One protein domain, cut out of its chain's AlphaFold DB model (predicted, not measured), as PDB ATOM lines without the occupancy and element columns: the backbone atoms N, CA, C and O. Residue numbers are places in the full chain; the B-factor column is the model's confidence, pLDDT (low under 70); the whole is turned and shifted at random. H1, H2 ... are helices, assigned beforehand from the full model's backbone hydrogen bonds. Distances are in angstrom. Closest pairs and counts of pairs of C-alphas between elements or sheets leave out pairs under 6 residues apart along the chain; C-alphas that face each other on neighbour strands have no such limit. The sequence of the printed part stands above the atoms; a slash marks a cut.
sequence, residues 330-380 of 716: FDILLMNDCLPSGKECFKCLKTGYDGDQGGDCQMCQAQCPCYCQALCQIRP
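This is residues 330 to 380 of the 716 residues of an uncharacterized protein of Fistulifera solaris (UniProt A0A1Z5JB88). Four short helices and their loops form a narrow, elongated loop of chain: it runs from H1 at one end to H2 near the other, then folds back through H3 and H4. The bend between H2 and H3 makes one tip. The 51 printed residues, under half of them in the named helices, are all helix by class, in the order H1, H2, H3, H4, with no named strand. The whole is compact, with a radius of gyration of the C-alphas of 10.9 A and spans of 31 by 20 by 15 A.

H2, residues 343 to 351, touches H3, residues 361 to 364, closest at the C-alphas of Cys 348 and Cys 364, 5.7 A apart. H3 touches H4, residues 369 to 374, closest at the C-alphas of Cys 361 and Cys 372, 4.8 A. H1, residues 330 to 335, is close to H4 but not clearly touching, the closest C-alphas being those of Leu 333 and Tyr 371, 7.4 A, at a steep tilt of 62 degrees, opposite ways. H2 is apart from H1 and H4. In H1, H2 and H4 every O i to N i+4 pair is within hydrogen-bond range; H3 is too short for one.

H2 measures 11.9 A, H4 8.8 A, H1 8.6 A and H3 5.0 A. C-alpha 330 begins H1 at (244.039, 265.552, 184.958); C-alpha 374 ends H4 at (254.479, 262.361, 186.114).

The C-alphas farthest apart, Met 335 and Asp 356, are 32.7 A apart. The printed part has no cut and no long link. Residues 353 to 357 have pLDDT under 70.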
ATOM      1  N   PHE A 330     244.293 264.652 186.086       93.06
ATOM      2  CA  PHE A 330     244.039 265.552 184.958       93.06
ATOM      3  C   PHE A 330     244.335 267.028 185.276       93.06
ATOM      4  O   PHE A 330     244.932 267.719 184.450       93.06
ATOM      5  N   ASP A 331     243.945 267.536 186.453       92.31
ATOM      6  CA  ASP A 331     244.191 268.944 186.802       92.31
ATOM      7  C   ASP A 331     245.668 269.191 187.085       92.31
ATOM      8  O   ASP A 331     246.201 270.220 186.682       92.31
ATOM      9  N   ILE A 332     246.337 268.238 187.742       94.38
ATOM     10  CA  ILE A 332     247.779 268.297 188.000       94.38
ATOM     11  C   ILE A 332     248.530 268.383 186.667       94.38
ATOM     12  O   ILE A 332     249.382 269.258 186.499       94.38
ATOM     13  N   LEU A 333     248.181 267.541 185.692       93.12
ATOM     14  CA  LEU A 333     248.767 267.591 184.353       93.12
ATOM     15  C   LEU A 333     248.423 268.892 183.614       93.12
ATOM     16  O   LEU A 333     249.311 269.489 183.007       93.12
ATOM     17  N   LEU A 334     247.174 269.364 183.682       90.75
ATOM     18  CA  LEU A 334     246.736 270.598 183.021       90.75
ATOM     19  C   LEU A 334     247.435 271.845 183.588       90.75
ATOM     20  O   LEU A 334     247.864 272.705 182.825       90.75
ATOM     21  N   MET A 335     247.580 271.941 184.913       91.56
ATOM     22  CA  MET A 335     248.247 273.066 185.586       91.56
ATOM     23  C   MET A 335     249.752 273.139 185.293       91.56
ATOM     24  O   MET A 335     250.332 274.218 185.400       91.56
ATOM     25  N   ASN A 336     250.377 272.016 184.927       91.94
ATOM     26  CA  ASN A 336     251.807 271.926 184.617       91.94
ATOM     27  C   ASN A 336     252.111 271.863 183.104       91.94
ATOM     28  O   ASN A 336     253.272 271.703 182.743       91.94
ATOM     29  N   ASP A 337     251.102 271.990 182.229       89.69
ATOM     30  CA  ASP A 337     251.221 271.818 180.764       89.69
ATOM     31  C   ASP A 337     251.810 270.444 180.358       89.69
ATOM     32  O   ASP A 337     252.603 270.304 179.429       89.69
ATOM     33  N   CYS A 338     251.423 269.406 181.106       91.56
ATOM     34  CA  CYS A 338     251.958 268.045 181.017       91.56
ATOM     35  C   CYS A 338     250.930 266.996 180.573       91.56
ATOM     36  O   CYS A 338     251.218 265.798 180.619       91.56
ATOM     37  N   LEU A 339     249.743 267.419 180.123       89.50
ATOM     38  CA  LEU A 339     248.801 266.516 179.460       89.50
ATOM     39  C   LEU A 339     249.452 265.906 178.203       89.50
ATOM     40  O   LEU A 339     250.142 266.620 177.464       89.50
ATOM     41  N   PRO A 340     249.222 264.611 177.914       87.38
ATOM     42  CA  PRO A 340     249.676 264.018 176.666       87.38
ATOM     43  C   PRO A 340     249.072 264.809 175.499       87.38
ATOM     44  O   PRO A 340     247.886 265.148 175.492       87.38
ATOM     45  N   SER A 341     249.904 265.166 174.524       81.56
ATOM     46  CA  SER A 341     249.505 266.049 173.430       81.56
ATOM     47  C   SER A 341     250.278 265.747 172.148       81.56
ATOM     48  O   SER A 341     251.407 265.261 172.162       81.56
ATOM     49  N   GLY A 342     249.646 266.023 171.008       81.06
ATOM     50  CA  GLY A 342     250.208 265.728 169.690       81.06
ATOM     51  C   GLY A 342     249.952 264.293 169.215       81.06
ATOM     52  O   GLY A 342     249.820 263.346 169.988       81.06
ATOM     53  N   LYS A 343     249.871 264.137 167.888       82.56
ATOM     54  CA  LYS A 343     249.472 262.880 167.238       82.56
ATOM     55  C   LYS A 343     250.421 261.717 167.546       82.56
ATOM     56  O   LYS A 343     249.950 260.607 167.759       82.56
ATOM     57  N   GLU A 344     251.727 261.974 167.591       85.81
ATOM     58  CA  GLU A 344     252.732 260.927 167.825       85.81
ATOM     59  C   GLU A 344     252.746 260.447 169.282       85.81
ATOM     60  O   GLU A 344     252.922 259.254 169.513       85.81
ATOM     61  N   CYS A 345     252.464 261.328 170.250       86.88
ATOM     62  CA  CYS A 345     252.272 260.927 171.645       86.88
ATOM     63  C   CYS A 345     251.056 259.998 171.781       86.88
ATOM     64  O   CYS A 345     251.192 258.870 172.248       86.88
ATOM     65  N   PHE A 346     249.889 260.411 171.273       82.38
ATOM     66  CA  PHE A 346     248.675 259.585 171.314       82.38
ATOM     67  C   PHE A 346     248.824 258.260 170.569       82.38
ATOM     68  O   PHE A 346     248.396 257.223 171.068       82.38
ATOM     69  N   LYS A 347     249.460 258.277 169.391       84.44
ATOM     70  CA  LYS A 347     249.757 257.057 168.639       84.44
ATOM     71  C   LYS A 347     250.655 256.127 169.457       84.44
ATOM     72  O   LYS A 347     250.345 254.948 169.558       84.44
ATOM     73  N   CYS A 348     251.722 256.650 170.062       86.81
ATOM     74  CA  CYS A 348     252.632 255.843 170.864       86.81
ATOM     75  C   CYS A 348     251.922 255.206 172.063       86.81
ATOM     76  O   CYS A 348     252.001 253.994 172.224       86.81
ATOM     77  N   LEU A 349     251.185 255.985 172.862       85.88
ATOM     78  CA  LEU A 349     250.474 255.469 174.038       85.88
ATOM     79  C   LEU A 349     249.439 254.390 173.667       85.88
ATOM     80  O   LEU A 349     249.269 253.418 174.399       85.88
ATOM     81  N   LYS A 350     248.801 254.523 172.496       81.62
ATOM     82  CA  LYS A 350     247.820 253.568 171.965       81.62
ATOM     83  C   LYS A 350     248.449 252.274 171.423       81.62
ATOM     84  O   LYS A 350     248.033 251.187 171.809       81.62
ATOM     85  N   THR A 351     249.418 252.372 170.507       77.06
ATOM     86  CA  THR A 351     249.906 251.232 169.692       77.06
ATOM     87  C   THR A 351     251.360 250.832 169.946       77.06
ATOM     88  O   THR A 351     251.850 249.872 169.352       77.06
ATOM     89  N   GLY A 352     252.090 251.588 170.764       70.94
ATOM     90  CA  GLY A 352     253.548 251.514 170.820       70.94
ATOM     91  C   GLY A 352     254.205 252.016 169.529       70.94
ATOM     92  O   GLY A 352     253.557 252.602 168.653       70.94
ATOM     93  N   TYR A 353     255.515 251.787 169.414       55.22
ATOM     94  CA  TYR A 353     256.316 252.241 168.268       55.22
ATOM     95  C   TYR A 353     256.124 251.354 167.023       55.22
ATOM     96  O   TYR A 353     255.993 251.874 165.914       55.22
ATOM     97  N   ASP A 354     256.029 250.035 167.231       58.34
ATOM     98  CA  ASP A 354     255.974 249.015 166.170       58.34
ATOM     99  C   ASP A 354     254.552 248.498 165.854       58.34
ATOM    100  O   ASP A 354     254.385 247.655 164.980       58.34
ATOM    101  N   GLY A 355     253.514 249.042 166.502       56.38
ATOM    102  CA  GLY A 355     252.118 248.966 166.039       56.38
ATOM    103  C   GLY A 355     251.184 247.998 166.773       56.38
ATOM    104  O   GLY A 355     250.004 248.317 166.890       56.38
ATOM    105  N   ASP A 356     251.690 246.878 167.300       59.84
ATOM    106  CA  ASP A 356     250.840 245.782 167.818       59.84
ATOM    107  C   ASP A 356     251.134 245.353 169.274       59.84
ATOM    108  O   ASP A 356     250.425 244.517 169.830       59.84
ATOM    109  N   GLN A 357     252.164 245.913 169.922       62.91
ATOM    110  CA  GLN A 357     252.573 245.523 171.289       62.91
ATOM    111  C   GLN A 357     251.966 246.394 172.399       62.91
ATOM    112  O   GLN A 357     252.110 246.072 173.576       62.91
ATOM    113  N   GLY A 358     251.266 247.472 172.033       72.69
ATOM    114  CA  GLY A 358     250.790 248.475 172.983       72.69
ATOM    115  C   GLY A 358     251.866 249.491 173.379       72.69
ATOM    116  O   GLY A 358     253.052 249.303 173.113       72.69
ATOM    117  N   GLY A 359     251.436 250.616 173.953       78.25
ATOM    118  CA  GLY A 359     252.329 251.651 174.473       78.25
ATOM    119  C   GLY A 359     252.555 251.535 175.978       78.25
ATOM    120  O   GLY A 359     251.671 251.096 176.713       78.25
ATOM    121  N   ASP A 360     253.717 252.005 176.431       86.38
ATOM    122  CA  ASP A 360     254.033 252.259 177.838       86.38
ATOM    123  C   ASP A 360     254.861 253.556 177.991       86.38
ATOM    124  O   ASP A 360     255.300 254.171 177.010       86.38
ATOM    125  N   CYS A 361     255.086 253.997 179.232       89.75
ATOM    126  CA  CYS A 361     255.853 255.214 179.511       89.75
ATOM    127  C   CYS A 361     257.355 255.116 179.205       89.75
ATOM    128  O   CYS A 361     257.980 256.156 179.004       89.75
ATOM    129  N   GLN A 362     257.941 253.918 179.147       88.69
ATOM    130  CA  GLN A 362     259.351 253.708 178.811       88.69
ATOM    131  C   GLN A 362     259.579 253.842 177.296       88.69
ATOM    132  O   GLN A 362     260.536 254.486 176.866       88.69
ATOM    133  N   MET A 363     258.674 253.298 176.481       87.56
ATOM    134  CA  MET A 363     258.668 253.426 175.023       87.56
ATOM    135  C   MET A 363     258.289 254.843 174.578       87.56
ATOM    136  O   MET A 363     258.897 255.399 173.661       87.56
ATOM    137  N   CYS A 364     257.291 255.450 175.227       89.69
ATOM    138  CA  CYS A 364     256.714 256.722 174.788       89.69
ATOM    139  C   CYS A 364     257.352 257.970 175.404       89.69
ATOM    140  O   CYS A 364     256.967 259.082 175.036       89.69
ATOM    141  N   GLN A 365     258.376 257.825 176.251       91.19
ATOM    142  CA  GLN A 365     259.060 258.947 176.905       91.19
ATOM    143  C   GLN A 365     259.576 260.012 175.920       91.19
ATOM    144  O   GLN A 365     259.569 261.197 176.234       91.19
ATOM    145  N   ALA A 366     259.985 259.619 174.707       91.31
ATOM    146  CA  ALA A 366     260.442 260.559 173.679       91.31
ATOM    147  C   ALA A 366     259.318 261.437 173.087       91.31
ATOM    148  O   ALA A 366     259.599 262.533 172.608       91.31
ATOM    149  N   GLN A 367     258.067 260.963 173.104       90.94
ATOM    150  CA  GLN A 367     256.904 261.654 172.525       90.94
ATOM    151  C   GLN A 367     256.018 262.316 173.591       90.94
ATOM    152  O   GLN A 367     255.378 263.326 173.317       90.94
ATOM    153  N   CYS A 368     255.998 261.767 174.808       90.56
ATOM    154  CA  CYS A 368     255.164 262.209 175.925       90.56
ATOM    155  C   CYS A 368     255.998 262.506 177.201       90.56
ATOM    156  O   CYS A 368     255.637 262.031 178.278       90.56
ATOM    157  N   PRO A 369     257.126 263.249 177.135       93.19
ATOM    158  CA  PRO A 369     258.145 263.256 178.191       93.19
ATOM    159  C   PRO A 369     257.634 263.676 179.572       93.19
ATOM    160  O   PRO A 369     257.900 262.965 180.540       93.19
ATOM    161  N   CYS A 370     256.883 264.781 179.688       94.31
ATOM    162  CA  CYS A 370     256.380 265.200 181.001       94.31
ATOM    163  C   CYS A 370     255.311 264.238 181.538       94.31
ATOM    164  O   CYS A 370     255.374 263.840 182.697       94.31
ATOM    165  N   TYR A 371     254.373 263.810 180.684       93.75
ATOM    166  CA  TYR A 371     253.328 262.854 181.055       93.75
ATOM    167  C   TYR A 371     253.921 261.552 181.619       93.75
ATOM    168  O   TYR A 371     253.602 261.154 182.738       93.75
ATOM    169  N   CYS A 372     254.864 260.944 180.892       94.31
ATOM    170  CA  CYS A 372     255.535 259.709 181.297       94.31
ATOM    171  C   CYS A 372     256.427 259.863 182.538       94.31
ATOM    172  O   CYS A 372     256.721 258.869 183.193       94.31
ATOM    173  N   GLN A 373     256.869 261.082 182.864       94.56
ATOM    174  CA  GLN A 373     257.616 261.369 184.092       94.56
ATOM    175  C   GLN A 373     256.694 261.623 185.300       94.56
ATOM    176  O   GLN A 373     257.107 261.397 186.436       94.56
ATOM    177  N   ALA A 374     255.464 262.094 185.069       95.38
ATOM    178  CA  ALA A 374     254.479 262.361 186.114       95.38
ATOM    179  C   ALA A 374     253.668 261.114 186.507       95.38
ATOM    180  O   ALA A 374     253.388 260.924 187.693       95.38
ATOM    181  N   LEU A 375     253.297 260.271 185.536       95.44
ATOM    182  CA  LEU A 375     252.436 259.107 185.760       95.44
ATOM    183  C   LEU A 375     253.037 258.137 186.790       95.44
ATOM    184  O   LEU A 375     254.226 257.823 186.757       95.44
ATOM    185  N   CYS A 376     252.207 257.699 187.739       94.94
ATOM    186  CA  CYS A 376     252.562 256.883 188.907       94.94
ATOM    187  C   CYS A 376     253.606 257.487 189.877       94.94
ATOM    188  O   CYS A 376     253.773 256.954 190.972       94.94
ATOM    189  N   GLN A 377     254.277 258.593 189.530       94.81
ATOM    190  CA  GLN A 377     255.228 259.305 190.396       94.81
ATOM    191  C   GLN A 377     254.550 260.425 191.196       94.81
ATOM    192  O   GLN A 377     254.866 260.640 192.365       94.81
ATOM    193  N   ILE A 378     253.606 261.136 190.574       93.94
ATOM    194  CA  ILE A 378     252.825 262.210 191.194       93.94
ATOM    195  C   ILE A 378     251.395 261.709 191.370       93.94
ATOM    196  O   ILE A 378     250.627 261.669 190.415       93.94
ATOM    197  N   ARG A 379     251.033 261.337 192.598       94.44
ATOM    198  CA  ARG A 379     249.674 260.895 192.930       94.44
ATOM    199  C   ARG A 379     248.782 262.093 193.271       94.44
ATOM    200  O   ARG A 379     249.231 262.954 194.036       94.44
ATOM    201  N   PRO A 380     247.532 262.156 192.780       95.06
ATOM    202  CA  PRO A 380     246.560 263.101 193.310       95.06
ATOM    203  C   PRO A 380     246.296 262.793 194.797       95.06
ATOM    204  O   PRO A 380     246.295 261.624 195.195       95.06
TER     205      PRO A 380